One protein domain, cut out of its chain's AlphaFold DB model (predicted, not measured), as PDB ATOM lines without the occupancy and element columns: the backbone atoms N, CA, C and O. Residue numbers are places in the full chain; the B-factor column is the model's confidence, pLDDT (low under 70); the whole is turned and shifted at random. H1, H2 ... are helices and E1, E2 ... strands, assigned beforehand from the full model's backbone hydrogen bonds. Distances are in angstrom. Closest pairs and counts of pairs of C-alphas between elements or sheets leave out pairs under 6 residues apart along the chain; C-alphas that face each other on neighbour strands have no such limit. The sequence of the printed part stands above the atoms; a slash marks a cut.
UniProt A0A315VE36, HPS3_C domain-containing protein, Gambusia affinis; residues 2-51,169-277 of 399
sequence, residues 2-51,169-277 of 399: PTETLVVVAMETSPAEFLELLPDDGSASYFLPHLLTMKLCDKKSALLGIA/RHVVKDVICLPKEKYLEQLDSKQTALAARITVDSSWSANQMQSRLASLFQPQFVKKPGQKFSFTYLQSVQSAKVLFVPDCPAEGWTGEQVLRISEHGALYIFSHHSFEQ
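AT A GLANCE: This is residues 2 to 51 and 169 to 277 of the 399 residues of the protein "HPS3_C domain-containing protein" of Gambusia affinis (UniProt A0A315VE36). A strongly twisted sheet of five strands forms one lobe, with helices H3 and H4 packed on it; at the far end of the printed part, a small loose lobe holds two short helices side by side, H1 and H2. Residues 2 to 14 have no named element, and their residues 9 to 10 pair with E4, tying this stretch to the sheet. The printed part has 159 residues, in the order H1 H2 E1 E2 H3 E3 E4 H4 E5; under half of them are in named elements, and the class is mixed, helices and strands. The mixed sheet runs E2 E1 E5 E3 E4, and the whole is compact, with a radius of gyration of the C-alphas of 17.2 A and spans of 45 by 37 by 28 A.

IN THESE COORDINATES: Find C-alpha 15 at (246.485, 191.082, 169.787), where H1, residues 15 to 20, begins; H2 follows at residues 27 to 36, 15.0 A long. After the cut, E1 takes residues 170 to 178, 24.5 A, and E2 residues 194 to 201, 22.0 A. H3, residues 206 to 221, begins at (260.287, 183.872, 203.269) and is 21.2 A long, with a kink of 37 degrees near residue 215. Then come E3, residues 231 to 236, 16.2 A; E4, residues 242 to 244; H4, residues 255 to 261; and E5, residues 267 to 271, ending at (251.073, 195.362, 194.760).

HOW THE PARTS SIT: Look first at the hairpin E1 and E2, antiparallel, with N 173 and O 198 2.8 A apart. E5 is parallel to E1, N 269 to O 176 2.9 A, and antiparallel to E3, N 234 to O 268 2.9 A. The hairpin E3 and E4 has N 235 and O 244 at 2.9 A. E2, H3, E3 and E4, H4, E5 are split strand-helix-strand units, two same-way strands with other strands between them in the sheet, both with right-handed crossovers. H3 is on the sheet at a height of 7.6 A; its closest C-alphas to E2 are Leu 216 and Ala 196, 7.0 A. H4 is on the sheet too, C-alphas 261 and 235 being 5.6 A apart. H1 and H2 are close but not clearly touching, C-alphas 19 and 28 at 6.2 A, and neither is on the sheet. In H1 and H4 every O i to N i+4 pair is within hydrogen-bond range; in H2 3 of 6 are, in H3 10 of 12.

THE WHOLE: The C-alphas farthest apart, of Asp 24 and Pro 225, are 51.7 A apart. Residues 52 to 168 are not printed, and C-alphas 51 and 169 are 39.0 A apart across this cut. The link E1 to E2 is long. Mean pLDDT of the printed part is 70.6; residues 2 to 51, 181 to 192, 239 to 240 and 276 to 277 are under 70.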
ATOM      1  N   PRO A   2     244.457 173.120 194.150       28.52
ATOM      2  CA  PRO A   2     244.722 174.523 193.856       28.52
ATOM      3  C   PRO A   2     244.050 174.890 192.526       28.52
ATOM      4  O   PRO A   2     244.103 174.124 191.570       28.52
ATOM      5  N   THR A   3     243.381 176.039 192.478       28.88
ATOM      6  CA  THR A   3     242.865 176.623 191.234       28.88
ATOM      7  C   THR A   3     243.981 177.425 190.577       28.88
ATOM      8  O   THR A   3     244.231 178.570 190.968       28.88
ATOM      9  N   GLU A   4     244.656 176.833 189.596       29.36
ATOM     10  CA  GLU A   4     245.608 177.545 188.742       29.36
ATOM     11  C   GLU A   4     244.886 178.703 188.042       29.36
ATOM     12  O   GLU A   4     243.903 178.511 187.330       29.36
ATOM     13  N   THR A   5     245.328 179.933 188.307       32.53
ATOM     14  CA  THR A   5     244.744 181.146 187.723       32.53
ATOM     15  C   THR A   5     245.835 181.868 186.948       32.53
ATOM     16  O   THR A   5     246.616 182.629 187.523       32.53
ATOM     17  N   LEU A   6     245.903 181.616 185.640       30.34
ATOM     18  CA  LEU A   6     246.847 182.270 184.734       30.34
ATOM     19  C   LEU A   6     246.479 183.749 184.552       30.34
ATOM     20  O   LEU A   6     245.733 184.133 183.654       30.34
ATOM     21  N   VAL A   7     247.021 184.600 185.424       34.94
ATOM     22  CA  VAL A   7     246.927 186.057 185.288       34.94
ATOM     23  C   VAL A   7     247.993 186.526 184.300       34.94
ATOM     24  O   VAL A   7     249.132 186.791 184.684       34.94
ATOM     25  N   VAL A   8     247.618 186.636 183.026       36.47
ATOM     26  CA  VAL A   8     248.475 187.207 181.978       36.47
ATOM     27  C   VAL A   8     248.485 188.731 182.117       36.47
ATOM     28  O   VAL A   8     247.546 189.415 181.702       36.47
ATOM     29  N   VAL A   9     249.554 189.285 182.692       37.84
ATOM     30  CA  VAL A   9     249.774 190.740 182.717       37.84
ATOM     31  C   VAL A   9     250.514 191.137 181.441       37.84
ATOM     32  O   VAL A   9     251.738 191.266 181.413       37.84
ATOM     33  N   ALA A  10     249.751 191.301 180.361       36.25
ATOM     34  CA  ALA A  10     250.257 191.770 179.076       36.25
ATOM     35  C   ALA A  10     250.604 193.270 179.139       36.25
ATOM     36  O   ALA A  10     249.742 194.138 178.968       36.25
ATOM     37  N   MET A  11     251.881 193.587 179.372       36.03
ATOM     38  CA  MET A  11     252.398 194.935 179.135       36.03
ATOM     39  C   MET A  11     252.591 195.157 177.631       36.03
ATOM     40  O   MET A  11     253.518 194.617 177.034       36.03
ATOM     41  N   GLU A  12     251.723 195.985 177.045       43.88
ATOM     42  CA  GLU A  12     251.876 196.565 175.700       43.88
ATOM     43  C   GLU A  12     252.134 195.565 174.550       43.88
ATOM     44  O   GLU A  12     252.916 195.853 173.647       43.88
ATOM     45  N   THR A  13     251.455 194.413 174.534       43.72
ATOM     46  CA  THR A  13     251.396 193.539 173.345       43.72
ATOM     47  C   THR A  13     250.083 193.742 172.599       43.72
ATOM     48  O   THR A  13     249.002 193.645 173.188       43.72
ATOM     49  N   SER A  14     250.151 193.996 171.296       52.62
ATOM     50  CA  SER A  14     248.976 193.980 170.424       52.62
ATOM     51  C   SER A  14     248.383 192.562 170.319       52.62
ATOM     52  O   SER A  14     249.104 191.580 170.508       52.62
ATOM     53  N   PRO A  15     247.089 192.406 169.970       50.81
ATOM     54  CA  PRO A  15     246.485 191.082 169.787       50.81
ATOM     55  C   PRO A  15     247.193 190.205 168.741       50.81
ATOM     56  O   PRO A  15     247.125 188.986 168.837       50.81
ATOM     57  N   ALA A  16     247.886 190.809 167.768       52.41
ATOM     58  CA  ALA A  16     248.699 190.087 166.791       52.41
ATOM     59  C   ALA A  16     249.990 189.531 167.417       52.41
ATOM     60  O   ALA A  16     250.254 188.341 167.297       52.41
ATOM     61  N   GLU A  17     250.737 190.355 168.161       53.50
ATOM     62  CA  GLU A  17     251.942 189.913 168.886       53.50
ATOM     63  C   GLU A  17     251.613 188.864 169.960       53.50
ATOM     64  O   GLU A  17     252.424 187.987 170.232       53.50
ATOM     65  N   PHE A  18     250.417 188.910 170.560       56.00
ATOM     66  CA  PHE A  18     249.965 187.863 171.483       56.00
ATOM     67  C   PHE A  18     249.693 186.524 170.778       56.00
ATOM     68  O   PHE A  18     249.978 185.480 171.355       56.00
ATOM     69  N   LEU A  19     249.183 186.536 169.540       58.06
ATOM     70  CA  LEU A  19     248.994 185.317 168.742       58.06
ATOM     71  C   LEU A  19     250.330 184.738 168.253       58.06
ATOM     72  O   LEU A  19     250.492 183.526 168.280       58.06
ATOM     73  N   GLU A  20     251.303 185.586 167.902       55.78
ATOM     74  CA  GLU A  20     252.700 185.177 167.651       55.78
ATOM     75  C   GLU A  20     253.389 184.629 168.928       55.78
ATOM     76  O   GLU A  20     254.374 183.901 168.843       55.78
ATOM     77  N   LEU A  21     252.858 184.973 170.112       54.53
ATOM     78  CA  LEU A  21     253.160 184.425 171.445       54.53
ATOM     79  C   LEU A  21     252.850 182.930 171.661       54.53
ATOM     80  O   LEU A  21     253.379 182.322 172.595       54.53
ATOM     81  N   LEU A  22     251.915 182.365 170.895       56.59
ATOM     82  CA  LEU A  22     251.317 181.062 171.195       56.59
ATOM     83  C   LEU A  22     251.931 179.943 170.339       56.59
ATOM     84  O   LEU A  22     252.266 180.180 169.180       56.59
ATOM     85  N   PRO A  23     252.085 178.722 170.885       46.12
ATOM     86  CA  PRO A  23     252.566 177.585 170.110       46.12
ATOM     87  C   PRO A  23     251.607 177.221 168.962       46.12
ATOM     88  O   PRO A  23     250.385 177.332 169.082       46.12
ATOM     89  N   ASP A  24     252.165 176.695 167.868       52.72
ATOM     90  CA  ASP A  24     251.426 176.169 166.704       52.72
ATOM     91  C   ASP A  24     250.726 174.813 166.990       52.72
ATOM     92  O   ASP A  24     250.557 173.973 166.107       52.72
ATOM     93  N   ASP A  25     250.304 174.572 168.236       56.47
ATOM     94  CA  ASP A  25     249.566 173.377 168.678       56.47
ATOM     95  C   ASP A  25     248.033 173.545 168.595       56.47
ATOM     96  O   ASP A  25     247.270 172.630 168.907       56.47
ATOM     97  N   GLY A  26     247.575 174.720 168.151       49.78
ATOM     98  CA  GLY A  26     246.165 175.087 168.062       49.78
ATOM     99  C   GLY A  26     245.630 175.855 169.273       49.78
ATOM    100  O   GLY A  26     244.491 176.327 169.204       49.78
ATOM    101  N   SER A  27     246.418 176.077 170.334       53.28
ATOM    102  CA  SER A  27     246.011 176.859 171.513       53.28
ATOM    103  C   SER A  27     245.532 178.268 171.144       53.28
ATOM    104  O   SER A  27     244.575 178.773 171.730       53.28
ATOM    105  N   ALA A  28     246.127 178.881 170.114       52.50
ATOM    106  CA  ALA A  28     245.702 180.163 169.548       52.50
ATOM    107  C   ALA A  28     244.202 180.213 169.203       52.50
ATOM    108  O   ALA A  28     243.550 181.233 169.436       52.50
ATOM    109  N   SER A  29     243.625 179.103 168.728       51.91
ATOM    110  CA  SER A  29     242.200 179.026 168.381       51.91
ATOM    111  C   SER A  29     241.270 179.178 169.590       51.91
ATOM    112  O   SER A  29     240.183 179.738 169.446       51.91
ATOM    113  N   TYR A  30     241.715 178.772 170.785       55.12
ATOM    114  CA  TYR A  30     240.970 178.938 172.034       55.12
ATOM    115  C   TYR A  30     240.889 180.414 172.449       55.12
ATOM    116  O   TYR A  30     239.852 180.881 172.911       55.12
ATOM    117  N   PHE A  31     241.958 181.185 172.224       54.06
ATOM    118  CA  PHE A  31     242.003 182.604 172.582       54.06
ATOM    119  C   PHE A  31     241.376 183.527 171.527       54.06
ATOM    120  O   PHE A  31     240.962 184.634 171.875       54.06
ATOM    121  N   LEU A  32     241.244 183.096 170.264       50.72
ATOM    122  CA  LEU A  32     240.666 183.912 169.186       50.72
ATOM    123  C   LEU A  32     239.286 184.521 169.520       50.72
ATOM    124  O   LEU A  32     239.145 185.732 169.340       50.72
ATOM    125  N   PRO A  33     238.280 183.788 170.044       48.72
ATOM    126  CA  PRO A  33     237.000 184.384 170.440       48.72
ATOM    127  C   PRO A  33     237.156 185.492 171.489       48.72
ATOM    128  O   PRO A  33     236.514 186.536 171.390       48.72
ATOM    129  N   HIS A  34     238.049 185.302 172.462       48.16
ATOM    130  CA  HIS A  34     238.294 186.267 173.533       48.16
ATOM    131  C   HIS A  34     239.032 187.515 173.024       48.16
ATOM    132  O   HIS A  34     238.628 188.636 173.336       48.16
ATOM    133  N   LEU A  35     240.032 187.343 172.152       50.69
ATOM    134  CA  LEU A  35     240.746 188.440 171.489       50.69
ATOM    135  C   LEU A  35     239.822 189.239 170.556       50.69
ATOM    136  O   LEU A  35     239.886 190.465 170.529       50.69
ATOM    137  N   LEU A  36     238.904 188.574 169.845       46.56
ATOM    138  CA  LEU A  36     237.914 189.222 168.975       46.56
ATOM    139  C   LEU A  36     236.816 189.979 169.749       46.56
ATOM    140  O   LEU A  36     236.187 190.875 169.185       46.56
ATOM    141  N   THR A  37     236.597 189.681 171.037       46.78
ATOM    142  CA  THR A  37     235.713 190.493 171.902       46.78
ATOM    143  C   THR A  37     236.380 191.745 172.479       46.78
ATOM    144  O   THR A  37     235.687 192.616 173.014       46.78
ATOM    145  N   MET A  38     237.701 191.904 172.336       40.66
ATOM    146  CA  MET A  38     238.382 193.144 172.707       40.66
ATOM    147  C   MET A  38     237.975 194.266 171.742       40.66
ATOM    148  O   MET A  38     238.411 194.307 170.592       40.66
ATOM    149  N   LYS A  39     237.159 195.225 172.212       40.09
ATOM    150  CA  LYS A  39     236.880 196.466 171.468       40.09
ATOM    151  C   LYS A  39     238.209 197.195 171.202       40.09
ATOM    152  O   LYS A  39     238.695 197.910 172.074       40.09
ATOM    153  N   LEU A  40     238.745 197.065 169.984       41.41
ATOM    154  CA  LEU A  40     239.884 197.829 169.452       41.41
ATOM    155  C   LEU A  40     239.504 199.310 169.260       41.41
ATOM    156  O   LEU A  40     239.375 199.812 168.145       41.41
ATOM    157  N   CYS A  41     239.281 200.007 170.373       31.56
ATOM    158  CA  CYS A  41     239.162 201.454 170.430       31.56
ATOM    159  C   CYS A  41     240.086 201.978 171.522       31.56
ATOM    160  O   CYS A  41     239.838 201.799 172.719       31.56
ATOM    161  N   ASP A  42     241.134 202.641 171.043       31.02
ATOM    162  CA  ASP A  42     242.249 203.200 171.795       31.02
ATOM    163  C   ASP A  42     243.157 202.155 172.454       31.02
ATOM    164  O   ASP A  42     242.777 201.018 172.735       31.02
ATOM    165  N   LYS A  43     244.424 202.539 172.626       40.62
ATOM    166  CA  LYS A  43     245.533 201.664 173.025       40.62
ATOM    167  C   LYS A  43     245.414 201.285 174.504       40.62
ATOM    168  O   LYS A  43     246.031 201.910 175.359       40.62
ATOM    169  N   LYS A  44     244.580 200.290 174.797       30.34
ATOM    170  CA  LYS A  44     244.258 199.836 176.154       30.34
ATOM    171  C   LYS A  44     244.670 198.377 176.310       30.34
ATOM    172  O   LYS A  44     244.164 197.514 175.595       30.34
ATOM    173  N   SER A  45     245.579 198.104 177.240       35.44
ATOM    174  CA  SER A  45     245.913 196.745 177.662       35.44
ATOM    175  C   SER A  45     244.695 196.119 178.347       35.44
ATOM    176  O   SER A  45     244.239 196.589 179.390       35.44
ATOM    177  N   ALA A  46     244.137 195.067 177.747       31.78
ATOM    178  CA  ALA A  46     243.080 194.285 178.376       31.78
ATOM    179  C   ALA A  46     243.704 193.202 179.261       31.78
ATOM    180  O   ALA A  46     244.564 192.444 178.818       31.78
ATOM    181  N   LEU A  47     243.248 193.121 180.508       33.75
ATOM    182  CA  LEU A  47     243.646 192.072 181.441       33.75
ATOM    183  C   LEU A  47     242.655 190.908 181.291       33.75
ATOM    184  O   LEU A  47     241.508 191.003 181.730       33.75
ATOM    185  N   LEU A  48     243.082 189.830 180.628       33.09
ATOM    186  CA  LEU A  48     242.245 188.656 180.386       33.09
ATOM    187  C   LEU A  48     242.197 187.771 181.642       33.09
ATOM    188  O   LEU A  48     243.046 186.909 181.849       33.09
ATOM    189  N   GLY A  49     241.203 188.002 182.498       28.36
ATOM    190  CA  GLY A  49     240.908 187.134 183.637       28.36
ATOM    191  C   GLY A  49     239.965 185.999 183.245       28.36
ATOM    192  O   GLY A  49     238.753 186.161 183.373       28.36
ATOM    193  N   ILE A  50     240.504 184.863 182.795       32.75
ATOM    194  CA  ILE A  50     239.722 183.624 182.651       32.75
ATOM    195  C   ILE A  50     239.615 182.971 184.034       32.75
ATOM    196  O   ILE A  50     240.625 182.709 184.684       32.75
ATOM    197  N   ALA A  51     238.387 182.721 184.484       30.50
ATOM    198  CA  ALA A  51     238.094 182.000 185.718       30.50
ATOM    199  C   ALA A  51     237.110 180.870 185.398       30.50
ATOM    200  O   ALA A  51     235.900 181.020 185.564       30.50
ATOM    201  N   ARG A 169     275.141 183.638 198.480       78.69
ATOM    202  CA  ARG A 169     275.264 184.403 197.249       78.69
ATOM    203  C   ARG A 169     274.395 185.644 197.396       78.69
ATOM    204  O   ARG A 169     273.195 185.614 197.146       78.69
ATOM    205  N   HIS A 170     275.036 186.730 197.807       88.00
ATOM    206  CA  HIS A 170     274.450 188.058 197.789       88.00
ATOM    207  C   HIS A 170     274.334 188.507 196.327       88.00
ATOM    208  O   HIS A 170     275.338 188.592 195.618       88.00
ATOM    209  N   VAL A 171     273.114 188.764 195.864       91.94
ATOM    210  CA  VAL A 171     272.821 189.192 194.491       91.94
ATOM    211  C   VAL A 171     272.010 190.478 194.541       91.94
ATOM    212  O   VAL A 171     270.979 190.556 195.206       91.94
ATOM    213  N   VAL A 172     272.478 191.498 193.826       93.12
ATOM    214  CA  VAL A 172     271.736 192.749 193.656       93.12
ATOM    215  C   VAL A 172     270.685 192.552 192.566       93.12
ATOM    216  O   VAL A 172     270.997 192.078 191.476       93.12
ATOM    217  N   LYS A 173     269.443 192.922 192.870       93.75
ATOM    218  CA  LYS A 173     268.294 192.891 191.967       93.75
ATOM    219  C   LYS A 173     267.638 194.262 191.927       93.75
ATOM    220  O   LYS A 173     267.398 194.873 192.970       93.75
ATOM    221  N   ASP A 174     267.307 194.713 190.727       93.88
ATOM    222  CA  ASP A 174     266.300 195.754 190.556       93.88
ATOM    223  C   ASP A 174     264.917 195.115 190.742       93.88
ATOM    224  O   ASP A 174     264.682 193.987 190.306       93.88
ATOM    225  N   VAL A 175     264.026 195.808 191.446       94.50
ATOM    226  CA  VAL A 175     262.675 195.353 191.782       94.50
ATOM    227  C   VAL A 175     261.673 196.302 191.150       94.50
ATOM    228  O   VAL A 175     261.695 197.496 191.446       94.50
ATOM    229  N   ILE A 176     260.788 195.771 190.314       92.69
ATOM    230  CA  ILE A 176     259.745 196.523 189.621       92.69
ATOM    231  C   ILE A 176     258.403 196.175 190.267       92.69
ATOM    232  O   ILE A 176     257.934 195.039 190.200       92.69
ATOM    233  N   CYS A 177     257.799 197.164 190.921       91.56
ATOM    234  CA  CYS A 177     256.519 197.043 191.603       91.56
ATOM    235  C   CYS A 177     255.399 197.655 190.759       91.56
ATOM    236  O   CYS A 177     255.393 198.858 190.478       91.56
ATOM    237  N   LEU A 178     254.445 196.811 190.374       89.56
ATOM    238  CA  LEU A 178     253.257 197.179 189.615       89.56
ATOM    239  C   LEU A 178     252.113 197.518 190.593       89.56
ATOM    240  O   LEU A 178     251.754 196.670 191.416       89.56
ATOM    241  N   PRO A 179     251.556 198.743 190.572       85.12
ATOM    242  CA  PRO A 179     250.495 199.158 191.489       85.12
ATOM    243  C   PRO A 179     249.131 198.526 191.158       85.12
ATOM    244  O   PRO A 179     248.828 198.244 190.000       85.12
ATOM    245  N   LYS A 180     248.248 198.382 192.160       78.38
ATOM    246  CA  LYS A 180     246.846 197.994 191.922       78.38
ATOM    247  C   LYS A 180     246.032 199.186 191.423       78.38
ATOM    248  O   LYS A 180     245.386 199.888 192.210       78.38
ATOM    249  N   GLU A 181     246.070 199.427 190.122       68.94
ATOM    250  CA  GLU A 181     245.275 200.478 189.483       68.94
ATOM    251  C   GLU A 181     243.765 200.183 189.552       68.94
ATOM    252  O   GLU A 181     243.319 199.031 189.564       68.94
ATOM    253  N   LYS A 182     242.957 201.248 189.613       49.31
ATOM    254  CA  LYS A 182     241.508 201.175 189.396       49.31
ATOM    255  C   LYS A 182     241.266 201.337 187.895       49.31
ATOM    256  O   LYS A 182     241.267 202.455 187.392       49.31
ATOM    257  N   TYR A 183     241.084 200.216 187.207       45.44
ATOM    258  CA  TYR A 183     241.146 200.045 185.745       45.44
ATOM    259  C   TYR A 183     240.076 200.769 184.881       45.44
ATOM    260  O   TYR A 183     239.724 200.263 183.819       45.44
ATOM    261  N   LEU A 184     239.524 201.923 185.290       42.53
ATOM    262  CA  LEU A 184     238.402 202.556 184.571       42.53
ATOM    263  C   LEU A 184     238.513 204.055 184.227       42.53
ATOM    264  O   LEU A 184     237.834 204.456 183.287       42.53
ATOM    265  N   GLU A 185     239.320 204.884 184.907       39.72
ATOM    266  CA  GLU A 185     239.111 206.352 184.826       39.72
ATOM    267  C   GLU A 185     240.266 207.224 184.295       39.72
ATOM    268  O   GLU A 185     240.022 208.395 184.012       39.72
ATOM    269  N   GLN A 186     241.495 206.721 184.099       38.06
ATOM    270  CA  GLN A 186     242.575 207.579 183.575       38.06
ATOM    271  C   GLN A 186     243.677 206.797 182.839       38.06
ATOM    272  O   GLN A 186     244.614 206.295 183.447       38.06
ATOM    273  N   LEU A 187     243.559 206.700 181.510       38.56
ATOM    274  CA  LEU A 187     244.473 205.931 180.644       38.56
ATOM    275  C   LEU A 187     245.445 206.807 179.820       38.56
ATOM    276  O   LEU A 187     246.113 206.304 178.923       38.56
ATOM    277  N   ASP A 188     245.555 208.096 180.163       32.00
ATOM    278  CA  ASP A 188     246.505 209.050 179.557       32.00
ATOM    279  C   ASP A 188     247.809 209.220 180.364       32.00
ATOM    280  O   ASP A 188     248.789 209.785 179.875       32.00
ATOM    281  N   SER A 189     247.859 208.736 181.610       37.06
ATOM    282  CA  SER A 189     249.074 208.762 182.431       37.06
ATOM    283  C   SER A 189     249.875 207.476 182.259       37.06
ATOM    284  O   SER A 189     249.379 206.395 182.571       37.06
ATOM    285  N   LYS A 190     251.141 207.605 181.839       44.66
ATOM    286  CA  LYS A 190     252.148 206.527 181.852       44.66
ATOM    287  C   LYS A 190     252.051 205.727 183.158       44.66
ATOM    288  O   LYS A 190     252.329 206.291 184.221       44.66
ATOM    289  N   GLN A 191     251.698 204.440 183.078       53.59
ATOM    290  CA  GLN A 191     251.613 203.561 184.248       53.59
ATOM    291  C   GLN A 191     252.937 203.617 185.011       53.59
ATOM    292  O   GLN A 191     253.993 203.226 184.508       53.59
ATOM    293  N   THR A 192     252.904 204.201 186.207       61.97
ATOM    294  CA  THR A 192     254.125 204.598 186.913       61.97
ATOM    295  C   THR A 192     254.622 203.427 187.756       61.97
ATOM    296  O   THR A 192     254.482 203.413 188.979       61.97
ATOM    297  N   ALA A 193     255.173 202.411 187.084       72.75
ATOM    298  CA  ALA A 193     255.823 201.283 187.738       72.75
ATOM    299  C   ALA A 193     256.943 201.787 188.665       72.75
ATOM    300  O   ALA A 193     257.808 202.567 188.258       72.75
ATOM    301  N   LEU A 194     256.922 201.357 189.926       86.00
ATOM    302  CA  LEU A 194     257.872 201.820 190.932       86.00
ATOM    303  C   LEU A 194     259.092 200.904 190.953       86.00
ATOM    304  O   LEU A 194     258.977 199.722 191.273       86.00
ATOM    305  N   ALA A 195     260.263 201.461 190.652       89.62
ATOM    306  CA  ALA A 195     261.531 200.750 190.731       89.62
ATOM    307  C   ALA A 195     262.220 200.974 192.089       89.62
ATOM    308  O   ALA A 195     262.307 202.100 192.580       89.62
ATOM    309  N   ALA A 196     262.754 199.903 192.669       92.19
ATOM    310  CA  ALA A 196     263.667 199.930 193.809       92.19
ATOM    311  C   ALA A 196     264.840 198.969 193.556       92.19
ATOM    312  O   ALA A 196     264.816 198.194 192.605       92.19
ATOM    313  N   ARG A 197     265.860 198.982 194.418       93.56
ATOM    314  CA  ARG A 197     266.986 198.040 194.360       93.56
ATOM    315  C   ARG A 197     267.116 197.303 195.686       93.56
ATOM    316  O   ARG A 197     267.018 197.919 196.745       93.56
ATOM    317  N   ILE A 198     267.339 195.995 195.624       94.94
ATOM    318  CA  ILE A 198     267.493 195.119 196.787       94.94
ATOM    319  C   ILE A 198     268.737 194.244 196.619       94.94
ATOM    320  O   ILE A 198     269.035 193.778 195.522       94.94
ATOM    321  N   THR A 199     269.457 193.992 197.709       95.94
ATOM    322  CA  THR A 199     270.467 192.927 197.763       95.94
ATOM    323  C   THR A 199     269.827 191.729 198.443       95.94
ATOM    324  O   THR A 199     269.502 191.813 199.625       95.94
ATOM    325  N   VAL A 200     269.614 190.645 197.702       94.56
ATOM    326  CA  VAL A 200     269.044 189.389 198.209       94.56
ATOM    327  C   VAL A 200     270.186 188.461 198.600       94.56
ATOM    328  O   VAL A 200     271.091 188.242 197.797       94.56
ATOM    329  N   ASP A 201     270.143 187.886 199.800       93.94
ATOM    330  CA  ASP A 201     270.933 186.693 200.113       93.94
ATOM    331  C   ASP A 201     270.063 185.455 199.872       93.94
ATOM    332  O   ASP A 201     268.947 185.350 200.385       93.94
ATOM    333  N   SER A 202     270.601 184.501 199.114       93.19
ATOM    334  CA  SER A 202     270.086 183.134 198.975       93.19
ATOM    335  C   SER A 202     269.594 182.485 200.280       93.19
ATOM    336  O   SER A 202     268.619 181.742 200.245       93.19
ATOM    337  N   SER A 203     270.223 182.780 201.426       93.88
ATOM    338  CA  SER A 203     269.880 182.193 202.730       93.88
ATOM    339  C   SER A 203     268.663 182.823 203.433       93.88
ATOM    340  O   SER A 203     268.287 182.380 204.520       93.88
ATOM    341  N   TRP A 204     268.031 183.853 202.856       95.38
ATOM    342  CA  TRP A 204     266.876 184.506 203.479       95.38
ATOM    343  C   TRP A 204     265.627 183.621 203.497       95.38
ATOM    344  O   TRP A 204     265.170 183.116 202.472       95.38
ATOM    345  N   SER A 205     265.005 183.532 204.672       95.75
ATOM    346  CA  SER A 205     263.665 182.967 204.851       95.75
ATOM    347  C   SER A 205     262.587 183.805 204.153       95.75
ATOM    348  O   SER A 205     262.750 185.014 203.951       95.75
ATOM    349  N   ALA A 206     261.433 183.191 203.873       95.75
ATOM    350  CA  ALA A 206     260.287 183.872 203.269       95.75
ATOM    351  C   ALA A 206     259.852 185.129 204.045       95.75
ATOM    352  O   ALA A 206     259.602 186.180 203.454       95.75
ATOM    353  N   ASN A 207     259.870 185.064 205.381       95.62
ATOM    354  CA  ASN A 207     259.560 186.202 206.249       95.62
ATOM    355  C   ASN A 207     260.560 187.357 206.088       95.62
ATOM    356  O   ASN A 207     260.151 188.519 206.070       95.62
ATOM    357  N   GLN A 208     261.861 187.071 205.955       96.00
ATOM    358  CA  GLN A 208     262.879 188.103 205.720       96.00
ATOM    359  C   GLN A 208     262.700 188.738 204.339       96.00
ATOM    360  O   GLN A 208     262.685 189.965 204.235       96.00
ATOM    361  N   MET A 209     262.499 187.918 203.306       95.62
ATOM    362  CA  MET A 209     262.300 188.372 201.931       95.62
ATOM    363  C   MET A 209     261.058 189.271 201.806       95.62
ATOM    364  O   MET A 209     261.154 190.413 201.345       95.62
ATOM    365  N   GLN A 210     259.913 188.806 202.317       94.94
ATOM    366  CA  GLN A 210     258.662 189.561 202.334       94.94
ATOM    367  C   GLN A 210     258.787 190.862 203.137       94.94
ATOM    368  O   GLN A 210     258.361 191.912 202.659       94.94
ATOM    369  N   SER A 211     259.400 190.827 204.327       94.19
ATOM    370  CA  SER A 211     259.554 192.023 205.171       94.19
ATOM    371  C   SER A 211     260.463 193.073 204.532       94.19
ATOM    372  O   SER A 211     260.194 194.270 204.637       94.19
ATOM    373  N   ARG A 212     261.530 192.646 203.841       95.50
ATOM    374  CA  ARG A 212     262.440 193.553 203.132       95.50
ATOM    375  C   ARG A 212     261.760 194.214 201.938       95.50
ATOM    376  O   ARG A 212     261.832 195.434 201.827       95.50
ATOM    377  N   LEU A 213     261.053 193.450 201.103       94.94
ATOM    378  CA  LEU A 213     260.280 194.007 199.986       94.94
ATOM    379  C   LEU A 213     259.155 194.924 200.469       94.94
ATOM    380  O   LEU A 213     259.002 196.024 199.945       94.94
ATOM    381  N   ALA A 214     258.422 194.528 201.512       93.62
ATOM    382  CA  ALA A 214     257.394 195.376 202.100       93.62
ATOM    383  C   ALA A 214     257.970 196.714 202.578       93.62
ATOM    384  O   ALA A 214     257.425 197.759 202.239       93.62
ATOM    385  N   SER A 215     259.118 196.712 203.260       92.62
ATOM    386  CA  SER A 215     259.771 197.949 203.704       92.62
ATOM    387  C   SER A 215     260.221 198.879 202.566       92.62
ATOM    388  O   SER A 215     260.356 200.074 202.817       92.62
ATOM    389  N   LEU A 216     260.472 198.371 201.350       93.44
ATOM    390  CA  LEU A 216     260.887 199.192 200.200       93.44
ATOM    391  C   LEU A 216     259.723 199.964 199.560       93.44
ATOM    392  O   LEU A 216     259.936 201.067 199.054       93.44
ATOM    393  N   PHE A 217     258.516 199.387 199.585       90.81
ATOM    394  CA  PHE A 217     257.331 199.925 198.901       90.81
ATOM    395  C   PHE A 217     256.230 200.426 199.853       90.81
ATOM    396  O   PHE A 217     255.332 201.162 199.442       90.81
ATOM    397  N   GLN A 218     256.280 200.088 201.144       90.25
ATOM    398  CA  GLN A 218     255.300 200.547 202.131       90.25
ATOM    399  C   GLN A 218     255.143 202.085 202.177       90.25
ATOM    400  O   GLN A 218     253.990 202.521 202.188       90.25
ATOM    401  N   PRO A 219     256.206 202.920 202.139       87.75
ATOM    402  CA  PRO A 219     256.061 204.384 202.129       87.75
ATOM    403  C   PRO A 219     255.247 204.952 200.951       87.75
ATOM    404  O   PRO A 219     254.621 206.001 201.084       87.75
ATOM    405  N   GLN A 220     255.255 204.275 199.803       85.81
ATOM    406  CA  GLN A 220     254.629 204.712 198.555       85.81
ATOM    407  C   GLN A 220     253.143 204.322 198.485       85.81
ATOM    408  O   GLN A 220     252.355 205.010 197.841       85.81
ATOM    409  N   PHE A 221     252.755 203.232 199.154       83.50
ATOM    410  CA  PHE A 221     251.408 202.654 199.072       83.50
ATOM    411  C   PHE A 221     250.579 202.776 200.357       83.50
ATOM    412  O   PHE A 221     249.350 202.789 200.297       83.50
ATOM    413  N   VAL A 222     251.214 202.831 201.530       82.44
ATOM    414  CA  VAL A 222     250.527 202.696 202.819       82.44
ATOM    415  C   VAL A 222     250.596 203.994 203.617       82.44
ATOM    416  O   VAL A 222     251.586 204.295 204.275       82.44
ATOM    417  N   LYS A 223     249.488 204.741 203.603       79.56
ATOM    418  CA  LYS A 223     249.334 206.007 204.343       79.56
ATOM    419  C   LYS A 223     248.676 205.847 205.722       79.56
ATOM    420  O   LYS A 223     248.710 206.777 206.522       79.56
ATOM    421  N   LYS A 224     248.046 204.699 206.007       79.56
ATOM    422  CA  LYS A 224     247.315 204.450 207.264       79.56
ATOM    423  C   LYS A 224     248.189 203.687 208.270       79.56
ATOM    424  O   LYS A 224     248.758 202.661 207.895       79.56
ATOM    425  N   PRO A 225     248.270 204.116 209.544       76.00
ATOM    426  CA  PRO A 225     248.997 203.369 210.567       76.00
ATOM    427  C   PRO A 225     248.366 201.983 210.780       76.00
ATOM    428  O   PRO A 225     247.146 201.837 210.770       76.00
ATOM    429  N   GLY A 226     249.204 200.959 210.954       79.81
ATOM    430  CA  GLY A 226     248.782 199.568 211.182       79.81
ATOM    431  C   GLY A 226     248.448 198.755 209.922       79.81
ATOM    432  O   GLY A 226     248.438 197.527 209.987       79.81
ATOM    433  N   GLN A 227     248.243 199.392 208.767       84.00
ATOM    434  CA  GLN A 227     248.139 198.684 207.489       84.00
ATOM    435  C   GLN A 227     249.527 198.147 207.086       84.00
ATOM    436  O   GLN A 227     250.538 198.828 207.248       84.00
ATOM    437  N   LYS A 228     249.586 196.914 206.572       86.56
ATOM    438  CA  LYS A 228     250.810 196.309 206.021       86.56
ATOM    439  C   LYS A 228     250.762 196.354 204.499       86.56
ATOM    440  O   LYS A 228     249.680 196.240 203.932       86.56
ATOM    441  N   PHE A 229     251.920 196.505 203.862       90.94
ATOM    442  CA  PHE A 229     252.045 196.327 202.418       90.94
ATOM    443  C   PHE A 229     252.008 194.832 202.070       90.94
ATOM    444  O   PHE A 229     252.738 194.041 202.670       90.94
ATOM    445  N   SER A 230     251.173 194.455 201.105       91.94
ATOM    446  CA  SER A 230     251.070 193.103 200.559       91.94
ATOM    447  C   SER A 230     251.146 193.118 199.033       91.94
ATOM    448  O   SER A 230     250.755 194.082 198.368       91.94
ATOM    449  N   PHE A 231     251.705 192.045 198.487       94.06
ATOM    450  CA  PHE A 231     252.016 191.903 197.073       94.06
ATOM    451  C   PHE A 231     252.068 190.421 196.683       94.06
ATOM    452  O   PHE A 231     252.192 189.553 197.548       94.06
ATOM    453  N   THR A 232     252.003 190.147 195.383       93.94
ATOM    454  CA  THR A 232     252.279 188.835 194.777       93.94
ATOM    455  C   THR A 232     253.587 188.921 193.991       93.94
ATOM    456  O   THR A 232     253.876 189.961 193.399       93.94
ATOM    457  N   TYR A 233     254.388 187.858 193.980       94.12
ATOM    458  CA  TYR A 233     255.560 187.761 193.104       94.12
ATOM    459  C   TYR A 233     255.128 187.473 191.664       94.12
ATOM    460  O   TYR A 233     254.123 186.802 191.446       94.12
ATOM    461  N   LEU A 234     255.885 187.977 190.691       91.94
ATOM    462  CA  LEU A 234     255.680 187.700 189.274       91.94
ATOM    463  C   LEU A 234     256.968 187.148 188.660       91.94
ATOM    464  O   LEU A 234     258.068 187.583 189.010       91.94
ATOM    465  N   GLN A 235     256.812 186.227 187.715       89.31
ATOM    466  CA  GLN A 235     257.890 185.690 186.893       89.31
ATOM    467  C   GLN A 235     257.717 186.177 185.451       89.31
ATOM    468  O   GLN A 235     256.599 186.248 184.939       89.31
ATOM    469  N   SER A 236     258.827 186.526 184.803       83.62
ATOM    470  CA  SER A 236     258.877 186.787 183.364       83.62
ATOM    471  C   SER A 236     259.151 185.494 182.607       83.62
ATOM    472  O   SER A 236     260.075 184.763 182.968       83.62
ATOM    473  N   VAL A 237     258.408 185.241 181.531       77.69
ATOM    474  CA  VAL A 237     258.764 184.185 180.572       77.69
ATOM    475  C   VAL A 237     260.056 184.601 179.854       77.69
ATOM    476  O   VAL A 237     260.178 185.748 179.425       77.69
ATOM    477  N   GLN A 238     261.038 183.699 179.733       70.44
ATOM    478  CA  GLN A 238     262.259 183.984 178.966       70.44
ATOM    479  C   GLN A 238     261.894 184.381 177.522       70.44
ATOM    480  O   GLN A 238     260.920 183.878 176.978       70.44
ATOM    481  N   SER A 239     262.649 185.319 176.938       60.00
ATOM    482  CA  SER A 239     262.436 185.946 175.612       60.00
ATOM    483  C   SER A 239     261.100 186.672 175.346       60.00
ATOM    484  O   SER A 239     261.027 187.406 174.359       60.00
ATOM    485  N   ALA A 240     260.099 186.604 176.230       64.19
ATOM    486  CA  ALA A 240     258.835 187.338 176.102       64.19
ATOM    487  C   ALA A 240     258.685 188.463 177.148       64.19
ATOM    488  O   ALA A 240     259.264 188.431 178.231       64.19
ATOM    489  N   LYS A 241     257.848 189.470 176.857       71.25
ATOM    490  CA  LYS A 241     257.511 190.560 177.807       71.25
ATOM    491  C   LYS A 241     256.360 190.208 178.765       71.25
ATOM    492  O   LYS A 241     255.795 191.092 179.407       71.25
ATOM    493  N   VAL A 242     255.979 188.935 178.833       75.94
ATOM    494  CA  VAL A 242     254.816 188.467 179.595       75.94
ATOM    495  C   VAL A 242     255.214 188.185 181.041       75.94
ATOM    496  O   VAL A 242     256.164 187.445 181.301       75.94
ATOM    497  N   LEU A 243     254.450 188.758 181.973       86.00
ATOM    498  CA  LEU A 243     254.531 188.463 183.399       86.00
ATOM    499  C   LEU A 243     253.346 187.591 183.819       86.00
ATOM    500  O   LEU A 243     252.199 187.894 183.480       86.00
ATOM    501  N   PHE A 244     253.629 186.548 184.596       84.81
ATOM    502  CA  PHE A 244     252.634 185.654 185.188       84.81
ATOM    503  C   PHE A 244     252.888 185.472 186.689       84.81
ATOM    504  O   PHE A 244     253.962 185.800 187.198       84.81
ATOM    505  N   VAL A 245     251.887 184.962 187.409       89.94
ATOM    506  CA  VAL A 245     252.026 184.555 188.814       89.94
ATOM    507  C   VAL A 245     252.545 183.112 188.843       89.94
ATOM    508  O   VAL A 245     251.799 182.225 188.431       89.94
ATOM    509  N   PRO A 246     253.786 182.850 189.289       89.94
ATOM    510  CA  PRO A 246     254.295 181.490 189.442       89.94
ATOM    511  C   PRO A 246     253.667 180.790 190.653       89.94
ATOM    512  O   PRO A 246     253.229 181.445 191.608       89.94
ATOM    513  N   ASP A 247     253.686 179.457 190.644       88.50
ATOM    514  CA  ASP A 247     253.188 178.642 191.753       88.50
ATOM    515  C   ASP A 247     253.871 178.997 193.071       88.50
ATOM    516  O   ASP A 247     255.096 179.110 193.161       88.50
ATOM    517  N   CYS A 248     253.066 179.175 194.119       85.81
ATOM    518  CA  CYS A 248     253.570 179.555 195.431       85.81
ATOM    519  C   CYS A 248     254.251 178.348 196.106       85.81
ATOM    520  O   CYS A 248     253.569 177.356 196.383       85.81
ATOM    521  N   PRO A 249     255.559 178.407 196.426       87.88
ATOM    522  CA  PRO A 249     256.252 177.302 197.079       87.88
ATOM    523  C   PRO A 249     255.670 177.022 198.468       87.88
ATOM    524  O   PRO A 249     255.331 177.952 199.201       87.88
ATOM    525  N   ALA A 250     255.613 175.748 198.870       83.69
ATOM    526  CA  ALA A 250     255.018 175.331 200.148       83.69
ATOM    527  C   ALA A 250     255.677 175.980 201.386       83.69
ATOM    528  O   ALA A 250     255.014 176.221 202.392       83.69
ATOM    529  N   GLU A 251     256.971 176.301 201.299       86.06
ATOM    530  CA  GLU A 251     257.752 176.975 202.349       86.06
ATOM    531  C   GLU A 251     257.648 178.517 202.295       86.06
ATOM    532  O   GLU A 251     258.194 179.219 203.149       86.06
ATOM    533  N   GLY A 252     256.941 179.054 201.295       91.19
ATOM    534  CA  GLY A 252     256.907 180.474 200.953       91.19
ATOM    535  C   GLY A 252     258.204 180.970 200.303       91.19
ATOM    536  O   GLY A 252     259.250 180.338 200.397       91.19
ATOM    537  N   TRP A 253     258.126 182.140 199.663       95.44
ATOM    538  CA  TRP A 253     259.163 182.733 198.806       95.44
ATOM    539  C   TRP A 253     260.496 183.052 199.506       95.44
ATOM    540  O   TRP A 253     260.715 184.176 199.963       95.44
ATOM    541  N   THR A 254     261.406 182.077 199.559       95.75
ATOM    542  CA  THR A 254     262.772 182.238 200.089       95.75
ATOM    543  C   THR A 254     263.671 183.057 199.157       95.75
ATOM    544  O   THR A 254     263.374 183.243 197.974       95.75
ATOM    545  N   GLY A 255     264.811 183.530 199.672       93.94
ATOM    546  CA  GLY A 255     265.811 184.256 198.882       93.94
ATOM    547  C   GLY A 255     266.304 183.457 197.672       93.94
ATOM    548  O   GLY A 255     266.404 184.004 196.576       93.94
ATOM    549  N   GLU A 256     266.538 182.150 197.828       93.50
ATOM    550  CA  GLU A 256     266.906 181.270 196.714       93.50
ATOM    551  C   GLU A 256     265.799 181.171 195.651       93.50
ATOM    552  O   GLU A 256     266.076 181.323 194.462       93.50
ATOM    553  N   GLN A 257     264.541 180.972 196.057       94.12
ATOM    554  CA  GLN A 257     263.408 180.865 195.128       94.12
ATOM    555  C   GLN A 257     263.172 182.173 194.364       94.12
ATOM    556  O   GLN A 257     262.947 182.148 193.156       94.12
ATOM    557  N   VAL A 258     263.289 183.323 195.036       94.62
ATOM    558  CA  VAL A 258     263.190 184.648 194.403       94.62
ATOM    559  C   VAL A 258     264.318 184.886 193.395       94.62
ATOM    560  O   VAL A 258     264.086 185.439 192.316       94.62
ATOM    561  N   LEU A 259     265.543 184.454 193.706       93.12
ATOM    562  CA  LEU A 259     266.655 184.509 192.756       93.12
ATOM    563  C   LEU A 259     266.469 183.538 191.584       93.12
ATOM    564  O   LEU A 259     266.924 183.845 190.485       93.12
ATOM    565  N   ARG A 260     265.763 182.421 191.791       91.69
ATOM    566  CA  ARG A 260     265.394 181.470 190.738       91.69
ATOM    567  C   ARG A 260     264.374 182.072 189.767       91.69
ATOM    568  O   ARG A 260     264.671 182.130 188.585       91.69
ATOM    569  N   ILE A 261     263.239 182.599 190.241       91.38
ATOM    570  CA  ILE A 261     262.192 183.158 189.352       91.38
ATOM    571  C   ILE A 261     262.575 184.480 188.671       91.38
ATOM    572  O   ILE A 261     261.973 184.848 187.669       91.38
ATOM    573  N   SER A 262     263.557 185.211 189.208       90.25
ATOM    574  CA  SER A 262     264.065 186.443 188.586       90.25
ATOM    575  C   SER A 262     265.341 186.231 187.766       90.25
ATOM    576  O   SER A 262     265.842 187.197 187.196       90.25
ATOM    577  N   GLU A 263     265.904 185.018 187.744       84.31
ATOM    578  CA  GLU A 263     267.092 184.596 186.981       84.31
ATOM    579  C   GLU A 263     268.192 185.675 186.867       84.31
ATOM    580  O   GLU A 263     268.841 186.037 187.855       84.31
ATOM    581  N   HIS A 264     268.370 186.249 185.673       81.75
ATOM    582  CA  HIS A 264     269.275 187.364 185.381       81.75
ATOM    583  C   HIS A 264     268.562 188.725 185.275       81.75
ATOM    584  O   HIS A 264     269.229 189.757 185.286       81.75
ATOM    585  N   GLY A 265     267.228 188.741 185.207       87.25
ATOM    586  CA  GLY A 265     266.409 189.943 185.052       87.25
ATOM    587  C   GLY A 265     266.090 190.674 186.361       87.25
ATOM    588  O   GLY A 265     266.662 190.400 187.425       87.25
ATOM    589  N   ALA A 266     265.152 191.618 186.271       91.06
ATOM    590  CA  ALA A 266     264.554 192.278 187.427       91.06
ATOM    591  C   ALA A 266     263.607 191.330 188.185       91.06
ATOM    592  O   ALA A 266     263.074 190.371 187.630       91.06
ATOM    593  N   LEU A 267     263.378 191.615 189.465       94.06
ATOM    594  CA  LEU A 267     262.325 190.982 190.249       94.06
ATOM    595  C   LEU A 267     261.019 191.760 190.067       94.06
ATOM    596  O   LEU A 267     260.957 192.940 190.405       94.06
ATOM    597  N   TYR A 268     259.967 191.104 189.593       93.00
ATOM    598  CA  TYR A 268     258.659 191.729 189.422       93.00
ATOM    599  C   TYR A 268     257.737 191.388 190.597       93.00
ATOM    600  O   TYR A 268     257.676 190.243 191.047       93.00
ATOM    601  N   ILE A 269     257.007 192.387 191.100       94.38
ATOM    602  CA  ILE A 269     255.961 192.202 192.113       94.38
ATOM    603  C   ILE A 269     254.696 192.982 191.741       94.38
ATOM    604  O   ILE A 269     254.766 194.099 191.230       94.38
ATOM    605  N   PHE A 270     253.533 192.412 192.042       91.38
ATOM    606  CA  PHE A 270     252.233 193.063 191.908       91.38
ATOM    607  C   PHE A 270     251.716 193.487 193.284       91.38
ATOM    608  O   PHE A 270     251.402 192.642 194.121       91.38
ATOM    609  N   SER A 271     251.632 194.791 193.532       90.69
ATOM    610  CA  SER A 271     251.073 195.362 194.760       90.69
ATOM    611  C   SER A 271     249.576 195.074 194.862       90.69
ATOM    612  O   SER A 271     248.841 195.205 193.889       90.69
ATOM    613  N   HIS A 272     249.079 194.767 196.062       90.00
ATOM    614  CA  HIS A 272     247.632 194.685 196.321       90.00
ATOM    615  C   HIS A 272     247.008 196.041 196.682       90.00
ATOM    616  O   HIS A 272     245.798 196.130 196.900       90.00
ATOM    617  N   HIS A 273     247.826 197.093 196.741       85.06
ATOM    618  CA  HIS A 273     247.453 198.440 197.155       85.06
ATOM    619  C   HIS A 273     247.455 199.384 195.953       85.06
ATOM    620  O   HIS A 273     248.327 199.309 195.084       85.06
ATOM    621  N   SER A 274     246.492 200.301 195.912       79.00
ATOM    622  CA  SER A 274     246.470 201.352 194.897       79.00
ATOM    623  C   SER A 274     247.526 202.408 195.198       79.00
ATOM    624  O   SER A 274     247.662 202.852 196.338       79.00
ATOM    625  N   PHE A 275     248.269 202.815 194.170       72.44
ATOM    626  CA  PHE A 275     249.204 203.926 194.269       72.44
ATOM    627  C   PHE A 275     248.434 205.238 194.112       72.44
ATOM    628  O   PHE A 275     247.996 205.594 193.023       72.44
ATOM    629  N   GLU A 276     248.242 205.960 195.213       65.31
ATOM    630  CA  GLU A 276     247.742 207.331 195.154       65.31
ATOM    631  C   GLU A 276     248.896 208.266 194.790       65.31
ATOM    632  O   GLU A 276     249.611 208.743 195.682       65.31
ATOM    633  N   GLN A 277     249.047 208.538 193.491       55.12
ATOM    634  CA  GLN A 277     249.967 209.535 192.948       55.12
ATOM    635  C   GLN A 277     249.580 210.932 193.457       55.12
ATOM    636  O   GLN A 277     248.848 211.688 192.820       55.12
TER     637      GLN A 277